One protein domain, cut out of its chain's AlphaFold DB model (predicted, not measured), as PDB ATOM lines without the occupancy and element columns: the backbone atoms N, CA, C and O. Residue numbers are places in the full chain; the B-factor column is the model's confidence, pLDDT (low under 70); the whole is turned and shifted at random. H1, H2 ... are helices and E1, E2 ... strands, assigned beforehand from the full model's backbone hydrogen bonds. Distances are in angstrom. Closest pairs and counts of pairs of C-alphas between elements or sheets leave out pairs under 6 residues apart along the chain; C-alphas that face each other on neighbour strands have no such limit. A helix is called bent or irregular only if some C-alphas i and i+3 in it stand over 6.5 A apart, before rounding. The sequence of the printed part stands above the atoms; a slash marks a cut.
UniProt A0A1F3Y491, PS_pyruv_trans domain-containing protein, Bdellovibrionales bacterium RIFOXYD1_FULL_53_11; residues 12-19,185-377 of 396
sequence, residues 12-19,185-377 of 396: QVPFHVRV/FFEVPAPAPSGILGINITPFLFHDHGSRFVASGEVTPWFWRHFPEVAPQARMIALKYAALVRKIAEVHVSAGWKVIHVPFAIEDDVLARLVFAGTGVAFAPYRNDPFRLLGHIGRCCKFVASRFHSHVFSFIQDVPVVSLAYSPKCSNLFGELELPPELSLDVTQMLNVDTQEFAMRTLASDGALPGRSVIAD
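Overview. This is residues 12 to 19 and 185 to 377 of the 396 residues of the protein "PS_pyruv_trans domain-containing protein" of Bdellovibrionales bacterium RIFOXYD1_FULL_53_11 (UniProt A0A1F3Y491). A five-stranded parallel sheet, E4 E1 E5 E6 E7, forms the core, with helices over both faces: the long H3 and H9 over one, H6 and H7 over the other. The hairpin of E2 and E3 and helix H2 gather round the first part of H3, H4 lies between this hairpin and E4, and the short helices H1 and H10 are farthest from the mean of the C-alphas. The printed part has 201 residues, with ten named helices and seven named strands in the order H1 E1 E2 E3 H2 H3 E4 H4 H5 E5 H6 E6 H7 E7 H8 H9 H10. The class is mixed, helices and strands. The whole is compact, with a radius of gyration of the C-alphas of 16.1 A, and rounded, spanning 42 by 39 by 32 A.

Along the chain. The sheet's strands are E4, residues 258 to 261; E1, residues 196 to 199, from C-alpha 196 at (11.332, -0.068, 32.852); E5, residues 302 to 305; E6, residues 321 to 325, 11.3 A long; and E7, residues 344 to 346. Over its faces come H3, residues 231 to 254, 34.4 A; H9, residues 355 to 364, 14.4 A; H6, residues 308 to 316, 12.7 A; and H7, residues 328 to 336, 11.9 A. The others are E2, residues 206 to 208; E3, residues 212 to 215; H2, residues 217 to 226, 14.4 A; H4, residues 266 to 275, 14.7 A; H5, residues 290 to 297; H8, residues 347 to 352; H1, residues 15 to 19, from C-alpha 15 at (25.710, 21.571, 19.168); and H10, residues 372 to 377, ending at C-alpha 377 (-5.122, 11.270, 52.402). H3 is irregular, with C-alphas 232 and 235 8.0 A apart, and has a kink of 34 degrees near residue 238; H2 is only just irregular, with C-alphas 218 and 221 6.8 A apart.

Arrangement. In the sheet, N 197 and O 258 of E1 and E4 are 2.9 A apart, N 304 and O 198 of E5 and E1 2.8 A, N 324 and O 305 of E6 and E5 2.8 A, and N 325 and O 345 of E6 and E7 2.8 A, within hydrogen-bond range. It has three layers, helices on both faces: H3 and H9 on one, H6 and H7 on the other. H3 is over E1 at a height over the sheet of 9.9 A, and H6 is over E5 and E6 at 9.1 A. E5, H6, E6 and E6, H7, E7 are strand-helix-strand units, parallel neighbour strands with a helix between, and E4, H4 H5, E5 is a split one with E1 between its strands; the three crossovers are right-handed. H3, the hub, touches H9 with residues 243 to 252 alone, closest at the C-alphas of Ile 248 and Ala 359, 4.4 A, at a steep tilt of 45 degrees. H2 touches residues 231 to 235 of H3, about perpendicular at 81 degrees, closest at the C-alphas of Phe 223 and Ala 231, 4.7 A. H3 also touches H4 and H8. The hairpin E2 and E3 is antiparallel, with N 207 and O 214 2.9 A apart. H4, H5 and H8 only graze the large sheet. H5 touches H6, closest at the C-alphas of Ile 297 and Ser 314, 6.2 A. H1 and H4 are close but not clearly touching, as are H10 and H6. Every O i to N i+4 pair is within hydrogen-bond range in H1, H5, H6, H7, H9 and H10; H2 has 4 of 6, H3 18 of 20, H4 5 of 6 and H8 1 of 2.

Size, cuts and confidence. The C-alphas farthest apart, those of Phe 15 and Ser 373, are 46.9 A apart. Residues 20 to 184 are not printed, and C-alphas 19 and 185 are 33.4 A apart across the cut. Of the links printed whole, H4 to H5 is long; within it residues 282 to 283 pair in parallel with residues 260 to 261 of E4. The mean pLDDT of the printed part is 90.3; residues 12 to 13, 15 to 19, 185 to 193 and 211 are under 70.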
ATOM      1  N   GLN A  12      31.264  18.609  27.412       66.25
ATOM      2  CA  GLN A  12      30.823  19.450  26.287       66.25
ATOM      3  C   GLN A  12      29.409  19.104  25.804       66.25
ATOM      4  O   GLN A  12      29.141  17.978  25.395       66.25
ATOM      5  N   VAL A  13      28.521  20.101  25.759       62.47
ATOM      6  CA  VAL A  13      27.153  19.989  25.234       62.47
ATOM      7  C   VAL A  13      27.174  19.915  23.701       62.47
ATOM      8  O   VAL A  13      27.599  20.878  23.043       62.47
ATOM      9  N   PRO A  14      26.655  18.833  23.086       71.81
ATOM     10  CA  PRO A  14      26.578  18.729  21.633       71.81
ATOM     11  C   PRO A  14      25.822  19.911  21.002       71.81
ATOM     12  O   PRO A  14      24.814  20.387  21.526       71.81
ATOM     13  N   PHE A  15      26.279  20.391  19.840       60.91
ATOM     14  CA  PHE A  15      25.710  21.571  19.168       60.91
ATOM     15  C   PHE A  15      24.193  21.479  18.932       60.91
ATOM     16  O   PHE A  15      23.460  22.424  19.213       60.91
ATOM     17  N   HIS A  16      23.697  20.321  18.498       58.50
ATOM     18  CA  HIS A  16      22.268  20.120  18.251       58.50
ATOM     19  C   HIS A  16      21.416  20.210  19.534       58.50
ATOM     20  O   HIS A  16      20.272  20.663  19.482       58.50
ATOM     21  N   VAL A  17      21.976  19.833  20.691       62.00
ATOM     22  CA  VAL A  17      21.322  19.994  22.000       62.00
ATOM     23  C   VAL A  17      21.203  21.480  22.341       62.00
ATOM     24  O   VAL A  17      20.130  21.928  22.751       62.00
ATOM     25  N   ARG A  18      22.248  22.273  22.064       63.47
ATOM     26  CA  ARG A  18      22.243  23.737  22.253       63.47
ATOM     27  C   ARG A  18      21.180  24.427  21.403       63.47
ATOM     28  O   ARG A  18      20.373  25.187  21.934       63.47
ATOM     29  N   VAL A  19      21.131  24.126  20.104       64.75
ATOM     30  CA  VAL A  19      20.139  24.707  19.181       64.75
ATOM     31  C   VAL A  19      18.717  24.384  19.639       64.75
ATOM     32  O   VAL A  19      17.852  25.257  19.633       64.75
ATOM     33  N   PHE A 185      -5.296  12.632  38.146       68.00
ATOM     34  CA  PHE A 185      -4.076  11.803  38.165       68.00
ATOM     35  C   PHE A 185      -4.325  10.290  38.344       68.00
ATOM     36  O   PHE A 185      -3.437   9.511  38.009       68.00
ATOM     37  N   PHE A 186      -5.503   9.856  38.816       61.03
ATOM     38  CA  PHE A 186      -5.846   8.425  38.940       61.03
ATOM     39  C   PHE A 186      -6.233   7.756  37.609       61.03
ATOM     40  O   PHE A 186      -6.438   6.548  37.571       61.03
ATOM     41  N   GLU A 187      -6.332   8.515  36.517       62.28
ATOM     42  CA  GLU A 187      -6.681   7.975  35.195       62.28
ATOM     43  C   GLU A 187      -5.452   7.545  34.375       62.28
ATOM     44  O   GLU A 187      -5.578   7.158  33.212       62.28
ATOM     45  N   VAL A 188      -4.243   7.621  34.946       59.59
ATOM     46  CA  VAL A 188      -3.029   7.227  34.224       59.59
ATOM     47  C   VAL A 188      -2.964   5.693  34.133       59.59
ATOM     48  O   VAL A 188      -3.235   5.020  35.128       59.59
ATOM     49  N   PRO A 189      -2.647   5.120  32.952       58.62
ATOM     50  CA  PRO A 189      -2.671   3.677  32.744       58.62
ATOM     51  C   PRO A 189      -1.822   2.922  33.763       58.62
ATOM     52  O   PRO A 189      -0.769   3.411  34.174       58.62
ATOM     53  N   ALA A 190      -2.262   1.706  34.091       60.91
ATOM     54  CA  ALA A 190      -1.513   0.770  34.920       60.91
ATOM     55  C   ALA A 190      -0.047   0.645  34.450       60.91
ATOM     56  O   ALA A 190       0.218   0.753  33.242       60.91
ATOM     57  N   PRO A 191       0.898   0.407  35.379       62.84
ATOM     58  CA  PRO A 191       2.316   0.313  35.062       62.84
ATOM     59  C   PRO A 191       2.581  -0.673  33.927       62.84
ATOM     60  O   PRO A 191       1.911  -1.699  33.781       62.84
ATOM     61  N   ALA A 192       3.563  -0.333  33.093       59.94
ATOM     62  CA  ALA A 192       3.968  -1.191  31.992       59.94
ATOM     63  C   ALA A 192       4.459  -2.553  32.526       59.94
ATOM     64  O   ALA A 192       4.956  -2.623  33.655       59.94
ATOM     65  N   PRO A 193       4.370  -3.628  31.718       58.06
ATOM     66  CA  PRO A 193       5.003  -4.899  32.053       58.06
ATOM     67  C   PRO A 193       6.482  -4.697  32.428       58.06
ATOM     68  O   PRO A 193       7.155  -3.806  31.904       58.06
ATOM     69  N   SER A 194       6.938  -5.520  33.374       74.31
ATOM     70  CA  SER A 194       8.211  -5.434  34.102       74.31
ATOM     71  C   SER A 194       9.421  -5.004  33.259       74.31
ATOM     72  O   SER A 194       9.617  -5.498  32.150       74.31
ATOM     73  N   GLY A 195      10.289  -4.168  33.843       88.06
ATOM     74  CA  GLY A 195      11.639  -3.899  33.332       88.06
ATOM     75  C   GLY A 195      11.904  -2.474  32.839       88.06
ATOM     76  O   GLY A 195      12.899  -2.267  32.145       88.06
ATOM     77  N   ILE A 196      11.058  -1.485  33.164       96.19
ATOM     78  CA  ILE A 196      11.332  -0.068  32.852       96.19
ATOM     79  C   ILE A 196      11.805   0.680  34.104       96.19
ATOM     80  O   ILE A 196      11.045   0.829  35.060       96.19
ATOM     81  N   LEU A 197      13.032   1.206  34.065       97.88
ATOM     82  CA  LEU A 197      13.565   2.126  35.074       97.88
ATOM     83  C   LEU A 197      13.468   3.566  34.564       97.88
ATOM     84  O   LEU A 197      14.092   3.913  33.558       97.88
ATOM     85  N   GLY A 198      12.736   4.416  35.277       98.06
ATOM     86  CA  GLY A 198      12.794   5.861  35.076       98.06
ATOM     87  C   GLY A 198      13.918   6.485  35.899       98.06
ATOM     88  O   GLY A 198      14.126   6.108  37.046       98.06
ATOM     89  N   ILE A 199      14.651   7.446  35.336       98.69
ATOM     90  CA  ILE A 199      15.669   8.211  36.065       98.69
ATOM     91  C   ILE A 199      15.477   9.706  35.810       98.69
ATOM     92  O   ILE A 199      15.550  10.174  34.670       98.69
ATOM     93  N   ASN A 200      15.303  10.484  36.875       98.19
ATOM     94  CA  ASN A 200      15.437  11.935  36.827       98.19
ATOM     95  C   ASN A 200      16.791  12.358  37.400       98.19
ATOM     96  O   ASN A 200      17.149  11.970  38.512       98.19
ATOM     97  N   ILE A 201      17.497  13.229  36.675       96.62
ATOM     98  CA  ILE A 201      18.672  13.927  37.197       96.62
ATOM     99  C   ILE A 201      18.471  15.433  37.164       96.62
ATOM    100  O   ILE A 201      17.799  15.945  36.271       96.62
ATOM    101  N   THR A 202      19.068  16.126  38.127       93.75
ATOM    102  CA  THR A 202      19.001  17.582  38.252       93.75
ATOM    103  C   THR A 202      20.378  18.206  38.050       93.75
ATOM    104  O   THR A 202      21.363  17.711  38.600       93.75
ATOM    105  N   PRO A 203      20.475  19.332  37.328       92.25
ATOM    106  CA  PRO A 203      21.717  20.071  37.171       92.25
ATOM    107  C   PRO A 203      22.048  20.954  38.369       92.25
ATOM    108  O   PRO A 203      23.000  21.709  38.286       92.25
ATOM    109  N   PHE A 204      21.304  20.876  39.478       89.56
ATOM    110  CA  PHE A 204      21.511  21.760  40.629       89.56
ATOM    111  C   PHE A 204      22.962  21.785  41.131       89.56
ATOM    112  O   PHE A 204      23.432  22.837  41.529       89.56
ATOM    113  N   LEU A 205      23.672  20.654  41.086       89.25
ATOM    114  CA  LEU A 205      25.070  20.538  41.523       89.25
ATOM    115  C   LEU A 205      26.097  20.970  40.454       89.25
ATOM    116  O   LEU A 205      27.303  20.843  40.662       89.25
ATOM    117  N   PHE A 206      25.635  21.453  39.303       90.00
ATOM    118  CA  PHE A 206      26.453  21.814  38.152       90.00
ATOM    119  C   PHE A 206      26.165  23.244  37.703       90.00
ATOM    120  O   PHE A 206      25.057  23.757  37.836       90.00
ATOM    121  N   HIS A 207      27.172  23.853  37.092       82.19
ATOM    122  CA  HIS A 207      27.083  25.191  36.521       82.19
ATOM    123  C   HIS A 207      27.021  25.131  35.010       82.19
ATOM    124  O   HIS A 207      27.831  24.446  34.385       82.19
ATOM    125  N   ASP A 208      26.052  25.839  34.433       78.69
ATOM    126  CA  ASP A 208      25.889  25.968  32.987       78.69
ATOM    127  C   ASP A 208      26.773  27.109  32.463       78.69
ATOM    128  O   ASP A 208      26.428  28.285  32.561       78.69
ATOM    129  N   HIS A 209      27.907  26.763  31.854       77.62
ATOM    130  CA  HIS A 209      28.767  27.702  31.126       77.62
ATOM    131  C   HIS A 209      28.403  27.762  29.631       77.62
ATOM    132  O   HIS A 209      29.273  27.793  28.753       77.62
ATOM    133  N   GLY A 210      27.105  27.696  29.322       70.25
ATOM    134  CA  GLY A 210      26.488  27.777  27.996       70.25
ATOM    135  C   GLY A 210      26.719  26.549  27.110       70.25
ATOM    136  O   GLY A 210      25.802  26.039  26.470       70.25
ATOM    137  N   SER A 211      27.960  26.071  27.037       63.53
ATOM    138  CA  SER A 211      28.357  24.890  26.267       63.53
ATOM    139  C   SER A 211      28.813  23.728  27.134       63.53
ATOM    140  O   SER A 211      29.158  22.683  26.583       63.53
ATOM    141  N   ARG A 212      28.859  23.895  28.460       70.50
ATOM    142  CA  ARG A 212      29.381  22.889  29.384       70.50
ATOM    143  C   ARG A 212      28.640  22.925  30.706       70.50
ATOM    144  O   ARG A 212      28.377  24.010  31.215       70.50
ATOM    145  N   PHE A 213      28.398  21.744  31.265       78.81
ATOM    146  CA  PHE A 213      28.119  21.612  32.689       78.81
ATOM    147  C   PHE A 213      29.429  21.350  33.417       78.81
ATOM    148  O   PHE A 213      30.142  20.399  33.093       78.81
ATOM    149  N   VAL A 214      29.745  22.209  34.380       80.00
ATOM    150  CA  VAL A 214      30.954  22.093  35.197       80.00
ATOM    151  C   VAL A 214      30.537  21.823  36.632       80.00
ATOM    152  O   VAL A 214      29.740  22.565  37.205       80.00
ATOM    153  N   ALA A 215      31.076  20.756  37.221       81.69
ATOM    154  CA  ALA A 215      31.011  20.550  38.661       81.69
ATOM    155  C   ALA A 215      31.759  21.712  39.326       81.69
ATOM    156  O   ALA A 215      32.989  21.789  39.244       81.69
ATOM    157  N   SER A 216      31.026  22.647  39.917       73.19
ATOM    158  CA  SER A 216      31.593  23.910  40.373       73.19
ATOM    159  C   SER A 216      31.104  24.270  41.775       73.19
ATOM    160  O   SER A 216      30.038  23.850  42.228       73.19
ATOM    161  N   GLY A 217      31.942  25.034  42.475       70.56
ATOM    162  CA  GLY A 217      31.709  25.479  43.840       70.56
ATOM    163  C   GLY A 217      30.722  26.637  43.977       70.56
ATOM    164  O   GLY A 217      30.544  27.103  45.091       70.56
ATOM    165  N   GLU A 218      30.037  27.139  42.940       77.69
ATOM    166  CA  GLU A 218      29.068  28.233  43.200       77.69
ATOM    167  C   GLU A 218      27.812  27.760  43.954       77.69
ATOM    168  O   GLU A 218      27.059  28.577  44.480       77.69
ATOM    169  N   VAL A 219      27.609  26.442  44.099       82.31
ATOM    170  CA  VAL A 219      26.642  25.904  45.072       82.31
ATOM    171  C   VAL A 219      27.208  25.806  46.487       82.31
ATOM    172  O   VAL A 219      26.444  25.599  47.424       82.31
ATOM    173  N   THR A 220      28.513  25.995  46.685       83.44
ATOM    174  CA  THR A 220      29.168  25.925  47.998       83.44
ATOM    175  C   THR A 220      28.521  26.850  49.036       83.44
ATOM    176  O   THR A 220      28.297  26.370  50.140       83.44
ATOM    177  N   PRO A 221      28.110  28.105  48.745       85.31
ATOM    178  CA  PRO A 221      27.363  28.918  49.713       85.31
ATOM    179  C   PRO A 221      26.035  28.287  50.153       85.31
ATOM    180  O   PRO A 221      25.619  28.439  51.299       85.31
ATOM    181  N   TRP A 222      25.363  27.566  49.252       85.25
ATOM    182  CA  TRP A 222      24.159  26.816  49.596       85.25
ATOM    183  C   TRP A 222      24.502  25.576  50.434       85.25
ATOM    184  O   TRP A 222      23.827  25.314  51.423       85.25
ATOM    185  N   PHE A 223      25.590  24.865  50.124       86.94
ATOM    186  CA  PHE A 223      26.059  23.764  50.969       86.94
ATOM    187  C   PHE A 223      26.475  24.236  52.362       86.94
ATOM    188  O   PHE A 223      26.060  23.628  53.333       86.94
ATOM    189  N   TRP A 224      27.194  25.351  52.504       87.25
ATOM    190  CA  TRP A 224      27.535  25.904  53.822       87.25
ATOM    191  C   TRP A 224      26.302  26.175  54.688       87.25
ATOM    192  O   TRP A 224      26.384  26.119  55.910       87.25
ATOM    193  N   ARG A 225      25.158  26.454  54.053       83.69
ATOM    194  CA  ARG A 225      23.884  26.704  54.728       83.69
ATOM    195  C   ARG A 225      23.189  25.426  55.200       83.69
ATOM    196  O   ARG A 225      22.532  25.468  56.231       83.69
ATOM    197  N   HIS A 226      23.282  24.338  54.439       85.00
ATOM    198  CA  HIS A 226      22.456  23.140  54.655       85.00
ATOM    199  C   HIS A 226      23.245  21.887  55.048       85.00
ATOM    200  O   HIS A 226      22.680  20.997  55.667       85.00
ATOM    201  N   PHE A 227      24.523  21.834  54.687       90.31
ATOM    202  CA  PHE A 227      25.447  20.717  54.875       90.31
ATOM    203  C   PHE A 227      26.874  21.258  55.100       90.31
ATOM    204  O   PHE A 227      27.766  21.045  54.263       90.31
ATOM    205  N   PRO A 228      27.097  22.063  56.160       91.88
ATOM    206  CA  PRO A 228      28.379  22.728  56.401       91.88
ATOM    207  C   PRO A 228      29.562  21.751  56.457       91.88
ATOM    208  O   PRO A 228      30.668  22.099  56.050       91.88
ATOM    209  N   GLU A 229      29.328  20.519  56.897       94.44
ATOM    210  CA  GLU A 229      30.320  19.458  57.032       94.44
ATOM    211  C   GLU A 229      30.873  18.946  55.692       94.44
ATOM    212  O   GLU A 229      32.039  18.562  55.622       94.44
ATOM    213  N   VAL A 230      30.082  18.996  54.614       93.88
ATOM    214  CA  VAL A 230      30.506  18.567  53.265       93.88
ATOM    215  C   VAL A 230      30.603  19.719  52.259       93.88
ATOM    216  O   VAL A 230      30.966  19.514  51.098       93.88
ATOM    217  N   ALA A 231      30.355  20.961  52.680       93.31
ATOM    218  CA  ALA A 231      30.438  22.138  51.814       93.31
ATOM    219  C   ALA A 231      31.789  22.332  51.093       93.31
ATOM    220  O   ALA A 231      31.765  22.661  49.896       93.31
ATOM    221  N   PRO A 232      32.958  22.063  51.716       94.19
ATOM    222  CA  PRO A 232      34.249  22.097  51.018       94.19
ATOM    223  C   PRO A 232      34.356  21.099  49.855       94.19
ATOM    224  O   PRO A 232      35.201  21.248  48.975       94.19
ATOM    225  N   GLN A 233      33.498  20.078  49.836       94.12
ATOM    226  CA  GLN A 233      33.517  18.969  48.886       94.12
ATOM    227  C   GLN A 233      32.382  19.061  47.857       94.12
ATOM    228  O   GLN A 233      32.186  18.118  47.094       94.12
ATOM    229  N   ALA A 234      31.673  20.195  47.756       91.31
ATOM    230  CA  ALA A 234      30.541  20.378  46.837       91.31
ATOM    231  C   ALA A 234      30.843  19.940  45.388       91.31
ATOM    232  O   ALA A 234      30.037  19.261  44.750       91.31
ATOM    233  N   ARG A 235      32.048  20.248  44.885       91.56
ATOM    234  CA  ARG A 235      32.506  19.780  43.567       91.56
ATOM    235  C   ARG A 235      32.602  18.254  43.492       91.56
ATOM    236  O   ARG A 235      32.181  17.668  42.499       91.56
ATOM    237  N   MET A 236      33.162  17.611  44.515       92.88
ATOM    238  CA  MET A 236      33.282  16.153  44.570       92.88
ATOM    239  C   MET A 236      31.905  15.485  44.635       92.88
ATOM    240  O   MET A 236      31.682  14.499  43.944       92.88
ATOM    241  N   ILE A 237      30.964  16.060  45.388       94.31
ATOM    242  CA  ILE A 237      29.577  15.580  45.470       94.31
ATOM    243  C   ILE A 237      28.917  15.604  44.088       94.31
ATOM    244  O   ILE A 237      28.302  14.619  43.695       94.31
ATOM    245  N   ALA A 238      29.093  16.677  43.310       93.38
ATOM    246  CA  ALA A 238      28.570  16.754  41.944       93.38
ATOM    247  C   ALA A 238      29.131  15.641  41.037       93.38
ATOM    248  O   ALA A 238      28.380  14.978  40.320       93.38
ATOM    249  N   LEU A 239      30.446  15.398  41.100       93.31
ATOM    250  CA  LEU A 239      31.104  14.335  40.330       93.31
ATOM    251  C   LEU A 239      30.624  12.943  40.763       93.31
ATOM    252  O   LEU A 239      30.295  12.113  39.914       93.31
ATOM    253  N   LYS A 240      30.529  12.703  42.075       95.31
ATOM    254  CA  LYS A 240      30.003  11.460  42.653       95.31
ATOM    255  C   LYS A 240      28.555  11.223  42.252       95.31
ATOM    256  O   LYS A 240      28.225  10.116  41.849       95.31
ATOM    257  N   TYR A 241      27.719  12.254  42.273       96.38
ATOM    258  CA  TYR A 241      26.332  12.180  41.831       96.38
ATOM    259  C   TYR A 241      26.211  11.767  40.353       96.38
ATOM    260  O   TYR A 241      25.464  10.841  40.040       96.38
ATOM    261  N   ALA A 242      26.983  12.380  39.445       96.06
ATOM    262  CA  ALA A 242      26.992  11.976  38.033       96.06
ATOM    263  C   ALA A 242      27.469  10.528  37.843       96.06
ATOM    264  O   ALA A 242      26.815   9.757  37.137       96.06
ATOM    265  N   ALA A 243      28.573  10.151  38.493       96.38
ATOM    266  CA  ALA A 243      29.111   8.794  38.430       96.38
ATOM    267  C   ALA A 243      28.108   7.761  38.967       96.38
ATOM    268  O   ALA A 243      27.887   6.728  38.335       96.38
ATOM    269  N   LEU A 244      27.453   8.068  40.088       97.81
ATOM    270  CA  LEU A 244      26.456   7.216  40.723       97.81
ATOM    271  C   LEU A 244      25.263   6.961  39.809       97.81
ATOM    272  O   LEU A 244      24.919   5.812  39.541       97.81
ATOM    273  N   VAL A 245      24.656   8.024  39.284       98.00
ATOM    274  CA  VAL A 245      23.490   7.897  38.407       98.00
ATOM    275  C   VAL A 245      23.851   7.170  37.113       98.00
ATOM    276  O   VAL A 245      23.106   6.290  36.671       98.00
ATOM    277  N   ARG A 246      25.008   7.483  36.518       98.25
ATOM    278  CA  ARG A 246      25.505   6.753  35.350       98.25
ATOM    279  C   ARG A 246      25.629   5.264  35.655       98.25
ATOM    280  O   ARG A 246      25.143   4.443  34.879       98.25
ATOM    281  N   LYS A 247      26.224   4.921  36.798       98.38
ATOM    282  CA  LYS A 247      26.448   3.531  37.176       98.38
ATOM    283  C   LYS A 247      25.151   2.768  37.420       98.38
ATOM    284  O   LYS A 247      25.031   1.626  36.982       98.38
ATOM    285  N   ILE A 248      24.170   3.408  38.061       98.44
ATOM    286  CA  ILE A 248      22.818   2.860  38.212       98.44
ATOM    287  C   ILE A 248      22.244   2.502  36.837       98.44
ATOM    288  O   ILE A 248      21.778   1.378  36.651       98.44
ATOM    289  N   ALA A 249      22.324   3.414  35.865       98.56
ATOM    290  CA  ALA A 249      21.827   3.160  34.516       98.56
ATOM    291  C   ALA A 249      22.559   1.994  33.828       98.56
ATOM    292  O   ALA A 249      21.903   1.098  33.304       98.56
ATOM    293  N   GLU A 250      23.894   1.968  33.867       98.38
ATOM    294  CA  GLU A 250      24.708   0.904  33.258       98.38
ATOM    295  C   GLU A 250      24.386  -0.482  33.829       98.38
ATOM    296  O   GLU A 250      24.237  -1.442  33.071       98.38
ATOM    297  N   VAL A 251      24.245  -0.592  35.154       98.31
ATOM    298  CA  VAL A 251      23.889  -1.848  35.830       98.31
ATOM    299  C   VAL A 251      22.508  -2.335  35.389       98.31
ATOM    300  O   VAL A 251      22.357  -3.508  35.054       98.31
ATOM    301  N   HIS A 252      21.514  -1.447  35.320       98.00
ATOM    302  CA  HIS A 252      20.161  -1.822  34.899       98.00
ATOM    303  C   HIS A 252      20.101  -2.209  33.419       98.00
ATOM    304  O   HIS A 252      19.515  -3.238  33.089       98.00
ATOM    305  N   VAL A 253      20.751  -1.446  32.532       98.00
ATOM    306  CA  VAL A 253      20.842  -1.792  31.102       98.00
ATOM    307  C   VAL A 253      21.521  -3.150  30.914       98.00
ATOM    308  O   VAL A 253      21.021  -3.984  30.164       98.00
ATOM    309  N   SER A 254      22.611  -3.412  31.641       97.56
ATOM    310  CA  SER A 254      23.319  -4.701  31.588       97.56
ATOM    311  C   SER A 254      22.462  -5.865  32.093       97.56
ATOM    312  O   SER A 254      22.605  -6.987  31.617       97.56
ATOM    313  N   ALA A 255      21.542  -5.599  33.022       96.94
ATOM    314  CA  ALA A 255      20.559  -6.559  33.519       96.94
ATOM    315  C   ALA A 255      19.317  -6.700  32.610       96.94
ATOM    316  O   ALA A 255      18.346  -7.343  33.000       96.94
ATOM    317  N   GLY A 256      19.315  -6.090  31.419       96.50
ATOM    318  CA  GLY A 256      18.222  -6.188  30.448       96.50
ATOM    319  C   GLY A 256      17.054  -5.226  30.685       96.50
ATOM    320  O   GLY A 256      16.032  -5.333  30.009       96.50
ATOM    321  N   TRP A 257      17.183  -4.270  31.611       97.31
ATOM    322  CA  TRP A 257      16.151  -3.258  31.823       97.31
ATOM    323  C   TRP A 257      16.175  -2.206  30.718       97.31
ATOM    324  O   TRP A 257      17.226  -1.742  30.269       97.31
ATOM    325  N   LYS A 258      14.990  -1.720  30.359       97.44
ATOM    326  CA  LYS A 258      14.840  -0.483  29.602       97.44
ATOM    327  C   LYS A 258      14.992   0.701  30.552       97.44
ATOM    328  O   LYS A 258      14.114   0.960  31.372       97.44
ATOM    329  N   VAL A 259      16.067   1.466  30.406       98.25
ATOM    330  CA  VAL A 259      16.286   2.681  31.205       98.25
ATOM    331  C   VAL A 259      15.870   3.918  30.413       98.25
ATOM    332  O   VAL A 259      16.297   4.108  29.271       98.25
ATOM    333  N   ILE A 260      15.032   4.765  31.014       98.06
ATOM    334  CA  ILE A 260      14.570   6.022  30.424       98.06
ATOM    335  C   ILE A 260      14.911   7.212  31.328       98.06
ATOM    336  O   ILE A 260      14.592   7.224  32.513       98.06
ATOM    337  N   HIS A 261      15.524   8.250  30.768       98.50
ATOM    338  CA  HIS A 261      15.633   9.542  31.432       98.50
ATOM    339  C   HIS A 261      14.325  10.328  31.284       98.50
ATOM    340  O   HIS A 261      13.804  10.457  30.171       98.50
ATOM    341  N   VAL A 262      13.821  10.881  32.389       97.94
ATOM    342  CA  VAL A 262      12.592  11.684  32.435       97.94
ATOM    343  C   VAL A 262      12.908  13.106  32.946       97.94
ATOM    344  O   VAL A 262      13.141  13.294  34.148       97.94
ATOM    345  N   PRO A 263      12.950  14.119  32.054       97.06
ATOM    346  CA  PRO A 263      13.340  15.484  32.412       97.06
ATOM    347  C   PRO A 263      12.171  16.306  32.976       97.06
ATOM    348  O   PRO A 263      11.110  16.397  32.361       97.06
ATOM    349  N   PHE A 264      12.389  16.985  34.106       95.56
ATOM    350  CA  PHE A 264      11.447  17.955  34.696       95.56
ATOM    351  C   PHE A 264      11.771  19.400  34.305       95.56
ATOM    352  O   PHE A 264      10.991  20.310  34.583       95.56
ATOM    353  N   ALA A 265      12.926  19.624  33.691       92.75
ATOM    354  CA  ALA A 265      13.344  20.888  33.109       92.75
ATOM    355  C   ALA A 265      14.181  20.608  31.856       92.75
ATOM    356  O   ALA A 265      14.655  19.489  31.656       92.75
ATOM    357  N   ILE A 266      14.386  21.615  31.007       89.88
ATOM    358  CA  ILE A 266      15.219  21.454  29.805       89.88
ATOM    359  C   ILE A 266      16.653  21.111  30.214       89.88
ATOM    360  O   ILE A 266      17.291  20.262  29.604       89.88
ATOM    361  N   GLU A 267      17.134  21.752  31.270       89.88
ATOM    362  CA  GLU A 267      18.482  21.611  31.794       89.88
ATOM    363  C   GLU A 267      18.755  20.186  32.318       89.88
ATOM    364  O   GLU A 267      19.889  19.719  32.223       89.88
ATOM    365  N   ASP A 268      17.720  19.464  32.774       94.69
ATOM    366  CA  ASP A 268      17.823  18.041  33.133       94.69
ATOM    367  C   ASP A 268      18.201  17.195  31.914       94.69
ATOM    368  O   ASP A 268      19.140  16.408  31.982       94.69
ATOM    369  N   ASP A 269      17.502  17.393  30.786       93.00
ATOM    370  CA  ASP A 269      17.748  16.642  29.545       93.00
ATOM    371  C   ASP A 269      19.153  16.928  29.007       93.00
ATOM    372  O   ASP A 269      19.834  16.023  28.526       93.00
ATOM    373  N   VAL A 270      19.615  18.179  29.113       90.56
ATOM    374  CA  VAL A 270      20.965  18.551  28.673       90.56
ATOM    375  C   VAL A 270      22.022  17.842  29.522       90.56
ATOM    376  O   VAL A 270      22.908  17.209  28.949       90.56
ATOM    377  N   LEU A 271      21.924  17.895  30.856       92.69
ATOM    378  CA  LEU A 271      22.866  17.186  31.727       92.69
ATOM    379  C   LEU A 271      22.799  15.669  31.499       92.69
ATOM    380  O   LEU A 271      23.834  15.013  31.399       92.69
ATOM    381  N   ALA A 272      21.598  15.105  31.365       95.25
ATOM    382  CA  ALA A 272      21.407  13.665  31.218       95.25
ATOM    383  C   ALA A 272      22.066  13.121  29.959       95.25
ATOM    384  O   ALA A 272      22.664  12.050  29.989       95.25
ATOM    385  N   ARG A 273      22.009  13.868  28.853       93.88
ATOM    386  CA  ARG A 273      22.677  13.478  27.604       93.88
ATOM    387  C   ARG A 273      24.190  13.388  27.747       93.88
ATOM    388  O   ARG A 273      24.801  12.590  27.047       93.88
ATOM    389  N   LEU A 274      24.773  14.186  28.635       90.94
ATOM    390  CA  LEU A 274      26.199  14.131  28.938       90.94
ATOM    391  C   LEU A 274      26.513  12.940  29.842       90.94
ATOM    392  O   LEU A 274      27.341  12.102  29.497       90.94
ATOM    393  N   VAL A 275      25.799  12.828  30.965       94.94
ATOM    394  CA  VAL A 275      26.032  11.788  31.979       94.94
ATOM    395  C   VAL A 275      25.804  10.383  31.414       94.94
ATOM    396  O   VAL A 275      26.579   9.469  31.693       94.94
ATOM    397  N   PHE A 276      24.782  10.204  30.575       96.75
ATOM    398  CA  PHE A 276      24.396   8.913  30.001       96.75
ATOM    399  C   PHE A 276      24.941   8.661  28.591       96.75
ATOM    400  O   PHE A 276      24.474   7.763  27.889       96.75
ATOM    401  N   ALA A 277      25.930   9.433  28.136       94.94
ATOM    402  CA  ALA A 277      26.551   9.186  26.840       94.94
ATOM    403  C   ALA A 277      27.102   7.747  26.770       94.94
ATOM    404  O   ALA A 277      27.910   7.340  27.608       94.94
ATOM    405  N   GLY A 278      26.639   6.964  25.791       95.88
ATOM    406  CA  GLY A 278      27.076   5.582  25.575       95.88
ATOM    407  C   GLY A 278      26.468   4.520  26.504       95.88
ATOM    408  O   GLY A 278      26.844   3.363  26.385       95.88
ATOM    409  N   THR A 279      25.527   4.855  27.398       96.81
ATOM    410  CA  THR A 279      24.977   3.875  28.364       96.81
ATOM    411  C   THR A 279      23.736   3.120  27.880       96.81
ATOM    412  O   THR A 279      23.236   2.262  28.596       96.81
ATOM    413  N   GLY A 280      23.190   3.445  26.702       96.81
ATOM    414  CA  GLY A 280      21.948   2.837  26.193       96.81
ATOM    415  C   GLY A 280      20.652   3.403  26.796       96.81
ATOM    416  O   GLY A 280      19.567   2.917  26.482       96.81
ATOM    417  N   VAL A 281      20.736   4.450  27.624       98.31
ATOM    418  CA  VAL A 281      19.563   5.145  28.178       98.31
ATOM    419  C   VAL A 281      18.770   5.841  27.070       98.31
ATOM    420  O   VAL A 281      19.319   6.603  26.272       98.31
ATOM    421  N   ALA A 282      17.455   5.626  27.043       97.81
ATOM    422  CA  ALA A 282      16.547   6.384  26.189       97.81
ATOM    423  C   ALA A 282      16.126   7.701  26.863       97.81
ATOM    424  O   ALA A 282      16.099   7.809  28.083       97.81
ATOM    425  N   PHE A 283      15.743   8.709  26.080       97.50
ATOM    426  CA  PHE A 283      15.398  10.037  26.600       97.50
ATOM    427  C   PHE A 283      13.935  10.357  26.312       97.50
ATOM    428  O   PHE A 283      13.553  10.501  25.146       97.50
ATOM    429  N   ALA A 284      13.118  10.495  27.358       95.94
ATOM    430  CA  ALA A 284      11.767  11.010  27.204       95.94
ATOM    431  C   ALA A 284      11.829  12.478  26.740       95.94
ATOM    432  O   ALA A 284      12.648  13.254  27.240       95.94
ATOM    433  N   PRO A 285      10.995  12.892  25.772       91.56
ATOM    434  CA  PRO A 285      11.015  14.264  25.298       91.56
ATOM    435  C   PRO A 285      10.517  15.205  26.395       91.56
ATOM    436  O   PRO A 285       9.397  15.054  26.880       91.56
ATOM    437  N   TYR A 286      11.302  16.233  26.718       91.12
ATOM    438  CA  TYR A 286      10.820  17.311  27.573       91.12
ATOM    439  C   TYR A 286       9.604  18.003  26.932       91.12
ATOM    440  O   TYR A 286       9.641  18.436  25.774       91.12
ATOM    441  N   ARG A 287       8.522  18.116  27.702       88.50
ATOM    442  CA  ARG A 287       7.298  18.844  27.356       88.50
ATOM    443  C   ARG A 287       6.882  19.664  28.564       88.50
ATOM    444  O   ARG A 287       6.895  19.143  29.669       88.50
ATOM    445  N   ASN A 288       6.479  20.911  28.332       86.50
ATOM    446  CA  ASN A 288       6.000  21.843  29.357       86.50
ATOM    447  C   ASN A 288       4.564  21.494  29.809       86.50
ATOM    448  O   ASN A 288       3.663  22.318  29.695       86.50
ATOM    449  N   ASP A 289       4.346  20.238  30.199       88.56
ATOM    450  CA  ASP A 289       3.041  19.631  30.464       88.56
ATOM    451  C   ASP A 289       3.191  18.576  31.582       88.56
ATOM    452  O   ASP A 289       3.758  17.502  31.332       88.56
ATOM    453  N   PRO A 290       2.728  18.864  32.815       90.62
ATOM    454  CA  PRO A 290       2.865  17.938  33.938       90.62
ATOM    455  C   PRO A 290       2.127  16.612  33.726       90.62
ATOM    456  O   PRO A 290       2.614  15.581  34.183       90.62
ATOM    457  N   PHE A 291       1.016  16.592  32.987       89.88
ATOM    458  CA  PHE A 291       0.224  15.376  32.774       89.88
ATOM    459  C   PHE A 291       0.945  14.384  31.864       89.88
ATOM    460  O   PHE A 291       0.988  13.184  32.137       89.88
ATOM    461  N   ARG A 292       1.600  14.878  30.808       90.12
ATOM    462  CA  ARG A 292       2.456  14.030  29.961       90.12
ATOM    463  C   ARG A 292       3.646  13.474  30.726       90.12
ATOM    464  O   ARG A 292       4.025  12.326  30.496       90.12
ATOM    465  N   LEU A 293       4.240  14.277  31.610       93.50
ATOM    466  CA  LEU A 293       5.347  13.836  32.450       93.50
ATOM    467  C   LEU A 293       4.907  12.720  33.405       93.50
ATOM    468  O   LEU A 293       5.580  11.694  33.476       93.50
ATOM    469  N   LEU A 294       3.754  12.878  34.062       92.25
ATOM    470  CA  LEU A 294       3.148  11.830  34.888       92.25
ATOM    471  C   LEU A 294       2.926  10.548  34.086       92.25
ATOM    472  O   LEU A 294       3.345   9.487  34.526       92.25
ATOM    473  N   GLY A 295       2.418  10.646  32.856       90.12
ATOM    474  CA  GLY A 295       2.287   9.489  31.967       90.12
ATOM    475  C   GLY A 295       3.617   8.825  31.576       90.12
ATOM    476  O   GLY A 295       3.633   7.656  31.198       90.12
ATOM    477  N   HIS A 296       4.755   9.527  31.617       92.75
ATOM    478  CA  HIS A 296       6.073   8.891  31.483       92.75
ATOM    479  C   HIS A 296       6.480   8.158  32.762       92.75
ATOM    480  O   HIS A 296       6.990   7.043  32.671       92.75
ATOM    481  N   ILE A 297       6.228   8.764  33.922       94.50
ATOM    482  CA  ILE A 297       6.550   8.187  35.228       94.50
ATOM    483  C   ILE A 297       5.699   6.945  35.490       94.50
ATOM    484  O   ILE A 297       6.278   5.894  35.714       94.50
ATOM    485  N   GLY A 298       4.372   7.011  35.338       92.19
ATOM    486  CA  GLY A 298       3.456   5.887  35.584       92.19
ATOM    487  C   GLY A 298       3.676   4.661  34.692       92.19
ATOM    488  O   GLY A 298       3.184   3.583  34.989       92.19
ATOM    489  N   ARG A 299       4.466   4.778  33.615       91.56
ATOM    490  CA  ARG A 299       4.906   3.630  32.799       91.56
ATOM    491  C   ARG A 299       6.162   2.938  33.335       91.56
ATOM    492  O   ARG A 299       6.566   1.925  32.772       91.56
ATOM    493  N   CYS A 300       6.815   3.492  34.347       94.44
ATOM    494  CA  CYS A 300       8.004   2.911  34.956       94.44
ATOM    495  C   CYS A 300       7.605   1.888  36.022       94.44
ATOM    496  O   CYS A 300       6.602   2.057  36.707       94.44
ATOM    497  N   CYS A 301       8.421   0.852  36.201       94.50
ATOM    498  CA  CYS A 301       8.271  -0.091  37.313       94.50
ATOM    499  C   CYS A 301       8.927   0.442  38.591       94.50
ATOM    500  O   CYS A 301       8.560   0.058  39.692       94.50
ATOM    501  N   LYS A 302       9.936   1.298  38.420       96.06
ATOM    502  CA  LYS A 302      10.722   1.920  39.483       96.06
ATOM    503  C   LYS A 302      11.272   3.242  38.975       96.06
ATOM    504  O   LYS A 302      11.508   3.396  37.769       96.06
ATOM    505  N   PHE A 303      11.511   4.179  39.882       97.88
ATOM    506  CA  PHE A 303      12.028   5.494  39.551       97.88
ATOM    507  C   PHE A 303      13.214   5.888  40.436       97.88
ATOM    508  O   PHE A 303      13.160   5.781  41.655       97.88
ATOM    509  N   VAL A 304      14.293   6.385  39.835       98.56
ATOM    510  CA  VAL A 304      15.389   7.040  40.560       98.56
ATOM    511  C   VAL A 304      15.143   8.536  40.496       98.56
ATOM    512  O   VAL A 304      15.264   9.162  39.437       98.56
ATOM    513  N   ALA A 305      14.739   9.100  41.624       98.31
ATOM    514  CA  ALA A 305      14.320  10.484  41.739       98.31
ATOM    515  C   ALA A 305      15.454  11.338  42.304       98.31
ATOM    516  O   ALA A 305      16.163  10.934  43.217       98.31
ATOM    517  N   SER A 306      15.612  12.552  41.779       97.06
ATOM    518  CA  SER A 306      16.531  13.535  42.364       97.06
ATOM    519  C   SER A 306      15.839  14.866  42.609       97.06
ATOM    520  O   SER A 306      15.924  15.421  43.703       97.06
ATOM    521  N   ARG A 307      15.042  15.368  41.659       95.50
ATOM    522  CA  ARG A 307      14.177  16.526  41.921       95.50
ATOM    523  C   ARG A 307      13.095  16.194  42.933       95.50
ATOM    524  O   ARG A 307      12.459  15.151  42.839       95.50
ATOM    525  N   PHE A 308      12.784  17.141  43.815       95.25
ATOM    526  CA  PHE A 308      11.676  17.018  44.771       95.25
ATOM    527  C   PHE A 308      10.373  16.543  44.105       95.25
ATOM    528  O   PHE A 308       9.844  15.497  44.459       95.25
ATOM    529  N   HIS A 309       9.925  17.220  43.042       95.94
ATOM    530  CA  HIS A 309       8.701  16.830  42.337       95.94
ATOM    531  C   HIS A 309       8.810  15.505  41.575       95.94
ATOM    532  O   HIS A 309       7.781  14.922  41.265       95.94
ATOM    533  N   SER A 310      10.017  14.993  41.307       97.50
ATOM    534  CA  SER A 310      10.162  13.638  40.766       97.50
ATOM    535  C   SER A 310       9.833  12.555  41.792       97.50
ATOM    536  O   SER A 310       9.275  11.532  41.411       97.50
ATOM    537  N   HIS A 311      10.050  12.820  43.084       97.56
ATOM    538  CA  HIS A 311       9.575  11.957  44.166       97.56
ATOM    539  C   HIS A 311       8.049  12.038  44.266       97.56
ATOM    540  O   HIS A 311       7.369  11.030  44.104       97.56
ATOM    541  N   VAL A 312       7.509  13.256  44.410       95.94
ATOM    542  CA  VAL A 312       6.059  13.489  44.531       95.94
ATOM    543  C   VAL A 312       5.292  12.872  43.362       95.94
ATOM    544  O   VAL A 312       4.319  12.158  43.571       95.94
ATOM    545  N   PHE A 313       5.744  13.093  42.125       95.75
ATOM    546  CA  PHE A 313       5.065  12.560  40.943       95.75
ATOM    547  C   PHE A 313       5.152  11.037  40.869       95.75
ATOM    548  O   PHE A 313       4.196  10.415  40.425       95.75
ATOM    549  N   SER A 314       6.252  10.429  41.318       95.62
ATOM    550  CA  SER A 314       6.354   8.966  41.378       95.62
ATOM    551  C   SER A 314       5.384   8.387  42.401       95.62
ATOM    552  O   SER A 314       4.657   7.457  42.074       95.62
ATOM    553  N   PHE A 315       5.261   9.004  43.579       95.44
ATOM    554  CA  PHE A 315       4.293   8.578  44.591       95.44
ATOM    555  C   PHE A 315       2.842   8.734  44.127       95.44
ATOM    556  O   PHE A 315       2.034   7.833  44.320       95.44
ATOM    557  N   ILE A 316       2.517   9.842  43.453       92.38
ATOM    558  CA  ILE A 316       1.191  10.057  42.847       92.38
ATOM    559  C   ILE A 316       0.880   8.988  41.789       92.38
ATOM    560  O   ILE A 316      -0.279   8.635  41.593       92.38
ATOM    561  N   GLN A 317       1.900   8.492  41.087       91.62
ATOM    562  CA  GLN A 317       1.770   7.470  40.047       91.62
ATOM    563  C   GLN A 317       1.914   6.038  40.573       91.62
ATOM    564  O   GLN A 317       1.955   5.114  39.767       91.62
ATOM    565  N   ASP A 318       1.988   5.853  41.893       92.38
ATOM    566  CA  ASP A 318       2.185   4.543  42.518       92.38
ATOM    567  C   ASP A 318       3.465   3.829  42.025       92.38
ATOM    568  O   ASP A 318       3.510   2.611  41.876       92.38
ATOM    569  N   VAL A 319       4.518   4.605  41.735       94.19
ATOM    570  CA  VAL A 319       5.815   4.104  41.261       94.19
ATOM    571  C   VAL A 319       6.830   4.156  42.404       94.19
ATOM    572  O   VAL A 319       7.132   5.251  42.887       94.19
ATOM    573  N   PRO A 320       7.405   3.010  42.813       96.12
ATOM    574  CA  PRO A 320       8.448   2.962  43.830       96.12
ATOM    575  C   PRO A 320       9.678   3.803  43.477       96.12
ATOM    576  O   PRO A 320      10.119   3.847  42.324       96.12
ATOM    577  N   VAL A 321      10.269   4.435  44.489       98.00
ATOM    578  CA  VAL A 321      11.342   5.419  44.337       98.00
ATOM    579  C   VAL A 321      12.616   5.000  45.058       98.00
ATOM    580  O   VAL A 321      12.584   4.597  46.216       98.00
ATOM    581  N   VAL A 322      13.757   5.191  44.401       98.31
ATOM    582  CA  VAL A 322      15.060   5.336  45.062       98.31
ATOM    583  C   VAL A 322      15.455   6.809  44.993       98.31
ATOM    584  O   VAL A 322      15.491   7.400  43.910       98.31
ATOM    585  N   SER A 323      15.696   7.418  46.151       98.19
ATOM    586  CA  SER A 323      15.938   8.852  46.295       98.19
ATOM    587  C   SER A 323      17.427   9.176  46.237       98.19
ATOM    588  O   SER A 323      18.250   8.608  46.953       98.19
ATOM    589  N   LEU A 324      17.761  10.138  45.385       97.94
ATOM    590  CA  LEU A 324      19.035  10.844  45.368       97.94
ATOM    591  C   LEU A 324      18.772  12.276  45.840       97.94
ATOM    592  O   LEU A 324      18.605  13.211  45.046       97.94
ATOM    593  N   ALA A 325      18.693  12.432  47.157       95.75
ATOM    594  CA  ALA A 325      18.317  13.653  47.842       95.75
ATOM    595  C   ALA A 325      19.440  14.698  47.802       95.75
ATOM    596  O   ALA A 325      20.166  14.928  48.765       95.75
ATOM    597  N   TYR A 326      19.537  15.418  46.683       90.44
ATOM    598  CA  TYR A 326      20.481  16.535  46.544       90.44
ATOM    599  C   TYR A 326      20.167  17.724  47.475       90.44
ATOM    600  O   TYR A 326      20.963  18.654  47.577       90.44
ATOM    601  N   SER A 327      18.975  17.750  48.087       89.50
ATOM    602  CA  SER A 327      18.539  18.829  48.974       89.50
ATOM    603  C   SER A 327      17.720  18.328  50.157       89.50
ATOM    604  O   SER A 327      17.015  17.329  49.979       89.50
ATOM    605  N   PRO A 328      17.737  19.038  51.309       90.56
ATOM    606  CA  PRO A 328      17.072  18.585  52.533       90.56
ATOM    607  C   PRO A 328      15.600  18.250  52.310       90.56
ATOM    608  O   PRO A 328      15.143  17.192  52.710       90.56
ATOM    609  N   LYS A 329      14.880  19.062  51.524       89.38
ATOM    610  CA  LYS A 329      13.466  18.819  51.184       89.38
ATOM    611  C   LYS A 329      13.175  17.429  50.597       89.38
ATOM    612  O   LYS A 329      12.059  16.949  50.748       89.38
ATOM    613  N   CYS A 330      14.123  16.802  49.894       93.38
ATOM    614  CA  CYS A 330      13.926  15.452  49.361       93.38
ATOM    615  C   CYS A 330      14.012  14.412  50.489       93.38
ATOM    616  O   CYS A 330      13.123  13.573  50.598       93.38
ATOM    617  N   SER A 331      15.022  14.519  51.359       93.19
ATOM    618  CA  SER A 331      15.161  13.659  52.543       93.19
ATOM    619  C   SER A 331      14.014  13.864  53.535       93.19
ATOM    620  O   SER A 331      13.484  12.895  54.067       93.19
ATOM    621  N   ASN A 332      13.569  15.107  53.725       92.25
ATOM    622  CA  ASN A 332      12.452  15.444  54.606       92.25
ATOM    623  C   ASN A 332      11.164  14.783  54.144       92.25
ATOM    624  O   ASN A 332      10.460  14.210  54.960       92.25
ATOM    625  N   LEU A 333      10.885  14.809  52.837       93.69
ATOM    626  CA  LEU A 333       9.726  14.118  52.280       93.69
ATOM    627  C   LEU A 333       9.790  12.606  52.548       93.69
ATOM    628  O   LEU A 333       8.769  12.006  52.859       93.69
ATOM    629  N   PHE A 334      10.974  11.993  52.449       94.69
ATOM    630  CA  PHE A 334      11.160  10.576  52.785       94.69
ATOM    631  C   PHE A 334      10.892  10.294  54.262       94.69
ATOM    632  O   PHE A 334      10.169   9.351  54.574       94.69
ATOM    633  N   GLY A 335      11.433  11.125  55.156       94.50
ATOM    634  CA  GLY A 335      11.217  10.996  56.596       94.50
ATOM    635  C   GLY A 335       9.761  11.231  57.006       94.50
ATOM    636  O   GLY A 335       9.225  10.472  57.803       94.50
ATOM    637  N   GLU A 336       9.098  12.237  56.430       93.31
ATOM    638  CA  GLU A 336       7.682  12.549  56.685       93.31
ATOM    639  C   GLU A 336       6.733  11.439  56.224       93.31
ATOM    640  O   GLU A 336       5.655  11.279  56.790       93.31
ATOM    641  N   LEU A 337       7.128  10.683  55.200       95.00
ATOM    642  CA  LEU A 337       6.382   9.535  54.686       95.00
ATOM    643  C   LEU A 337       6.829   8.204  55.307       95.00
ATOM    644  O   LEU A 337       6.383   7.155  54.846       95.00
ATOM    645  N   GLU A 338       7.717   8.247  56.307       95.94
ATOM    646  CA  GLU A 338       8.257   7.077  57.015       95.94
ATOM    647  C   GLU A 338       8.837   6.013  56.064       95.94
ATOM    648  O   GLU A 338       8.702   4.806  56.269       95.94
ATOM    649  N   LEU A 339       9.480   6.463  54.981       96.19
ATOM    650  CA  LEU A 339      10.059   5.575  53.977       96.19
ATOM    651  C   LEU A 339      11.424   5.027  54.428       96.19
ATOM    652  O   LEU A 339      12.142   5.712  55.162       96.19
ATOM    653  N   PRO A 340      11.831   3.832  53.950       96.06
ATOM    654  CA  PRO A 340      13.097   3.222  54.344       96.06
ATOM    655  C   PRO A 340      14.300   4.135  54.040       96.06
ATOM    656  O   PRO A 340      14.535   4.470  52.868       96.06
ATOM    657  N   PRO A 341      15.072   4.565  55.057       94.25
ATOM    658  CA  PRO A 341      16.156   5.528  54.875       94.25
ATOM    659  C   PRO A 341      17.290   4.990  53.994       94.25
ATOM    660  O   PRO A 341      17.956   5.760  53.310       94.25
ATOM    661  N   GLU A 342      17.492   3.675  53.930       94.06
ATOM    662  CA  GLU A 342      18.492   3.026  53.078       94.06
ATOM    663  C   GLU A 342      18.218   3.162  51.569       94.06
ATOM    664  O   GLU A 342      19.101   2.867  50.756       94.06
ATOM    665  N   LEU A 343      17.013   3.612  51.195       95.06
ATOM    666  CA  LEU A 343      16.603   3.907  49.819       95.06
ATOM    667  C   LEU A 343      16.667   5.402  49.482       95.06
ATOM    668  O   LEU A 343      16.262   5.795  48.386       95.06
ATOM    669  N   SER A 344      17.195   6.232  50.385       97.19
ATOM    670  CA  SER A 344      17.463   7.647  50.147       97.19
ATOM    671  C   SER A 344      18.913   7.973  50.468       97.19
ATOM    672  O   SER A 344      19.326   7.894  51.617       97.19
ATOM    673  N   LEU A 345      19.674   8.388  49.456       97.00
ATOM    674  CA  LEU A 345      21.006   8.948  49.654       97.00
ATOM    675  C   LEU A 345      20.936  10.466  49.673       97.00
ATOM    676  O   LEU A 345      20.604  11.076  48.654       97.00
ATOM    677  N   ASP A 346      21.297  11.078  50.793       96.00
ATOM    678  CA  ASP A 346      21.597  12.505  50.844       96.00
ATOM    679  C   ASP A 346      23.005  12.818  50.302       96.00
ATOM    680  O   ASP A 346      23.784  11.936  49.931       96.00
ATOM    681  N   VAL A 347      23.342  14.105  50.232       94.56
ATOM    682  CA  VAL A 347      24.635  14.570  49.708       94.56
ATOM    683  C   VAL A 347      25.843  14.092  50.521       94.56
ATOM    684  O   VAL A 347      26.915  13.894  49.945       94.56
ATOM    685  N   THR A 348      25.682  13.874  51.825       94.81
ATOM    686  CA  THR A 348      26.745  13.417  52.727       94.81
ATOM    687  C   THR A 348      27.005  11.926  52.519       94.81
ATOM    688  O   THR A 348      28.155  11.489  52.433       94.81
ATOM    689  N   GLN A 349      25.948  11.138  52.329       96.38
ATOM    690  CA  GLN A 349      26.041   9.722  51.985       96.38
ATOM    691  C   GLN A 349      26.566   9.516  50.555       96.38
ATOM    692  O   GLN A 349      27.420   8.654  50.342       96.38
ATOM    693  N   MET A 350      26.137  10.329  49.579       95.19
ATOM    694  CA  MET A 350      26.603  10.249  48.181       95.19
ATOM    695  C   MET A 350      28.121  10.368  48.039       95.19
ATOM    696  O   MET A 350      28.710   9.768  47.139       95.19
ATOM    697  N   LEU A 351      28.766  11.150  48.902       94.38
ATOM    698  CA  LEU A 351      30.212  11.313  48.868       94.38
ATOM    699  C   LEU A 351      30.953  10.010  49.204       94.38
ATOM    700  O   LEU A 351      31.984   9.704  48.597       94.38
ATOM    701  N   ASN A 352      30.411   9.262  50.163       95.69
ATOM    702  CA  ASN A 352      31.070   8.127  50.803       95.69
ATOM    703  C   ASN A 352      30.608   6.772  50.256       95.69
ATOM    704  O   ASN A 352      31.251   5.759  50.514       95.69
ATOM    705  N   VAL A 353      29.505   6.741  49.505       96.38
ATOM    706  CA  VAL A 353      28.929   5.493  49.003       96.38
ATOM    707  C   VAL A 353      29.824   4.826  47.956       96.38
ATOM    708  O   VAL A 353      30.356   5.477  47.043       96.38
ATOM    709  N   ASP A 354      29.938   3.498  48.036       97.44
ATOM    710  CA  ASP A 354      30.441   2.708  46.920       97.44
ATOM    711  C   ASP A 354      29.407   2.716  45.785       97.44
ATOM    712  O   ASP A 354      28.266   2.264  45.908       97.44
ATOM    713  N   THR A 355      29.813   3.285  44.654       96.94
ATOM    714  CA  THR A 355      28.931   3.515  43.509       96.94
ATOM    715  C   THR A 355      28.455   2.210  42.861       96.94
ATOM    716  O   THR A 355      27.320   2.140  42.388       96.94
ATOM    717  N   GLN A 356      29.293   1.170  42.837       97.44
ATOM    718  CA  GLN A 356      28.922  -0.132  42.286       97.44
ATOM    719  C   GLN A 356      27.932  -0.836  43.216       97.44
ATOM    720  O   GLN A 356      26.907  -1.330  42.746       97.44
ATOM    721  N   GLU A 357      28.216  -0.860  44.516       97.12
ATOM    722  CA  GLU A 357      27.365  -1.483  45.526       97.12
ATOM    723  C   GLU A 357      25.967  -0.857  45.529       97.12
ATOM    724  O   GLU A 357      24.964  -1.568  45.440       97.12
ATOM    725  N   PHE A 358      25.878   0.475  45.545       97.31
ATOM    726  CA  PHE A 358      24.585   1.154  45.548       97.31
ATOM    727  C   PHE A 358      23.800   0.947  44.247       97.31
ATOM    728  O   PHE A 358      22.577   0.782  44.276       97.31
ATOM    729  N   ALA A 359      24.480   0.902  43.098       97.62
ATOM    730  CA  ALA A 359      23.833   0.588  41.827       97.62
ATOM    731  C   ALA A 359      23.237  -0.830  41.821       97.62
ATOM    732  O   ALA A 359      22.099  -1.014  41.385       97.62
ATOM    733  N   MET A 360      23.961  -1.817  42.362       97.50
ATOM    734  CA  MET A 360      23.452  -3.184  42.526       97.50
ATOM    735  C   MET A 360      22.291  -3.249  43.521       97.50
ATOM    736  O   MET A 360      21.305  -3.938  43.271       97.50
ATOM    737  N   ARG A 361      22.358  -2.486  44.615       96.50
ATOM    738  CA  ARG A 361      21.259  -2.369  45.583       96.50
ATOM    739  C   ARG A 361      20.002  -1.778  44.948       96.50
ATOM    740  O   ARG A 361      18.911  -2.290  45.167       96.50
ATOM    741  N   THR A 362      20.156  -0.749  44.117       96.25
ATOM    742  CA  THR A 362      19.047  -0.140  43.362       96.25
ATOM    743  C   THR A 362      18.404  -1.151  42.406       96.25
ATOM    744  O   THR A 362      17.181  -1.170  42.267       96.25
ATOM    745  N   LEU A 363      19.214  -2.011  41.775       96.25
ATOM    746  CA  LEU A 363      18.726  -3.094  40.917       96.25
ATOM    747  C   LEU A 363      17.923  -4.132  41.712       96.25
ATOM    748  O   LEU A 363      16.844  -4.516  41.269       96.25
ATOM    749  N   ALA A 364      18.432  -4.546  42.875       95.75
ATOM    750  CA  ALA A 364      17.843  -5.599  43.703       95.75
ATOM    751  C   ALA A 364      16.635  -5.155  44.549       95.75
ATOM    752  O   ALA A 364      15.801  -5.984  44.894       95.75
ATOM    753  N   SER A 365      16.549  -3.875  44.916       94.19
ATOM    754  CA  SER A 365      15.436  -3.316  45.695       94.19
ATOM    755  C   SER A 365      14.183  -3.157  44.838       94.19
ATOM    756  O   SER A 365      14.306  -2.908  43.648       94.19
ATOM    757  N   ASP A 366      12.985  -3.175  45.418       92.75
ATOM    758  CA  ASP A 366      11.768  -2.743  44.717       92.75
ATOM    759  C   ASP A 366      11.599  -1.214  44.697       92.75
ATOM    760  O   ASP A 366      10.832  -0.697  43.893       92.75
ATOM    761  N   GLY A 367      12.381  -0.469  45.486       94.31
ATOM    762  CA  GLY A 367      12.191   0.959  45.750       94.31
ATOM    763  C   GLY A 367      11.249   1.213  46.933       94.31
ATOM    764  O   GLY A 367      10.674   0.293  47.505       94.31
ATOM    765  N   ALA A 368      11.117   2.478  47.329       93.44
ATOM    766  CA  ALA A 368      10.245   2.918  48.413       93.44
ATOM    767  C   ALA A 368       8.930   3.465  47.856       93.44
ATOM    768  O   ALA A 368       8.937   4.288  46.938       93.44
ATOM    769  N   LEU A 369       7.803   3.059  48.433       94.31
ATOM    770  CA  LEU A 369       6.486   3.544  48.044       94.31
ATOM    771  C   LEU A 369       5.632   3.746  49.302       94.31
ATOM    772  O   LEU A 369       5.448   2.787  50.053       94.31
ATOM    773  N   PRO A 370       5.115   4.958  49.564       92.25
ATOM    774  CA  PRO A 370       4.131   5.152  50.621       92.25
ATOM    775  C   PRO A 370       2.850   4.374  50.305       92.25
ATOM    776  O   PRO A 370       2.487   4.189  49.144       92.25
ATOM    777  N   GLY A 371       2.131   3.943  51.342       89.69
ATOM    778  CA  GLY A 371       0.852   3.260  51.157       89.69
ATOM    779  C   GLY A 371      -0.141   4.117  50.363       89.69
ATOM    780  O   GLY A 371      -0.249   5.324  50.584       89.69
ATOM    781  N   ARG A 372      -0.918   3.499  49.465       89.12
ATOM    782  CA  ARG A 372      -1.908   4.212  48.631       89.12
ATOM    783  C   ARG A 372      -2.897   5.055  49.443       89.12
ATOM    784  O   ARG A 372      -3.291   6.127  48.992       89.12
ATOM    785  N   SER A 373      -3.280   4.595  50.637       90.94
ATOM    786  CA  SER A 373      -4.128   5.359  51.561       90.94
ATOM    787  C   SER A 373      -3.459   6.656  52.020       90.94
ATOM    788  O   SER A 373      -4.098   7.698  51.988       90.94
ATOM    789  N   VAL A 374      -2.161   6.618  52.342       93.88
ATOM    790  CA  VAL A 374      -1.376   7.798  52.744       93.88
ATOM    791  C   VAL A 374      -1.368   8.843  51.628       93.88
ATOM    792  O   VAL A 374      -1.604  10.022  51.877       93.88
ATOM    793  N   ILE A 375      -1.161   8.419  50.378       93.12
ATOM    794  CA  ILE A 375      -1.182   9.329  49.223       93.12
ATOM    795  C   ILE A 375      -2.576   9.907  48.976       93.12
ATOM    796  O   ILE A 375      -2.699  11.111  48.746       93.12
ATOM    797  N   ALA A 376      -3.626   9.089  49.071       91.38
ATOM    798  CA  ALA A 376      -5.003   9.562  48.948       91.38
ATOM    799  C   ALA A 376      -5.362  10.585  50.044       91.38
ATOM    800  O   ALA A 376      -6.006  11.600  49.759       91.38
ATOM    801  N   ASP A 377      -4.904  10.362  51.276       94.19
ATOM    802  CA  ASP A 377      -5.122  11.270  52.402       94.19
ATOM    803  C   ASP A 377      -4.378  12.595  52.213       94.19
ATOM    804  O   ASP A 377      -4.992  13.660  52.323       94.19
TER     805      ASP A 377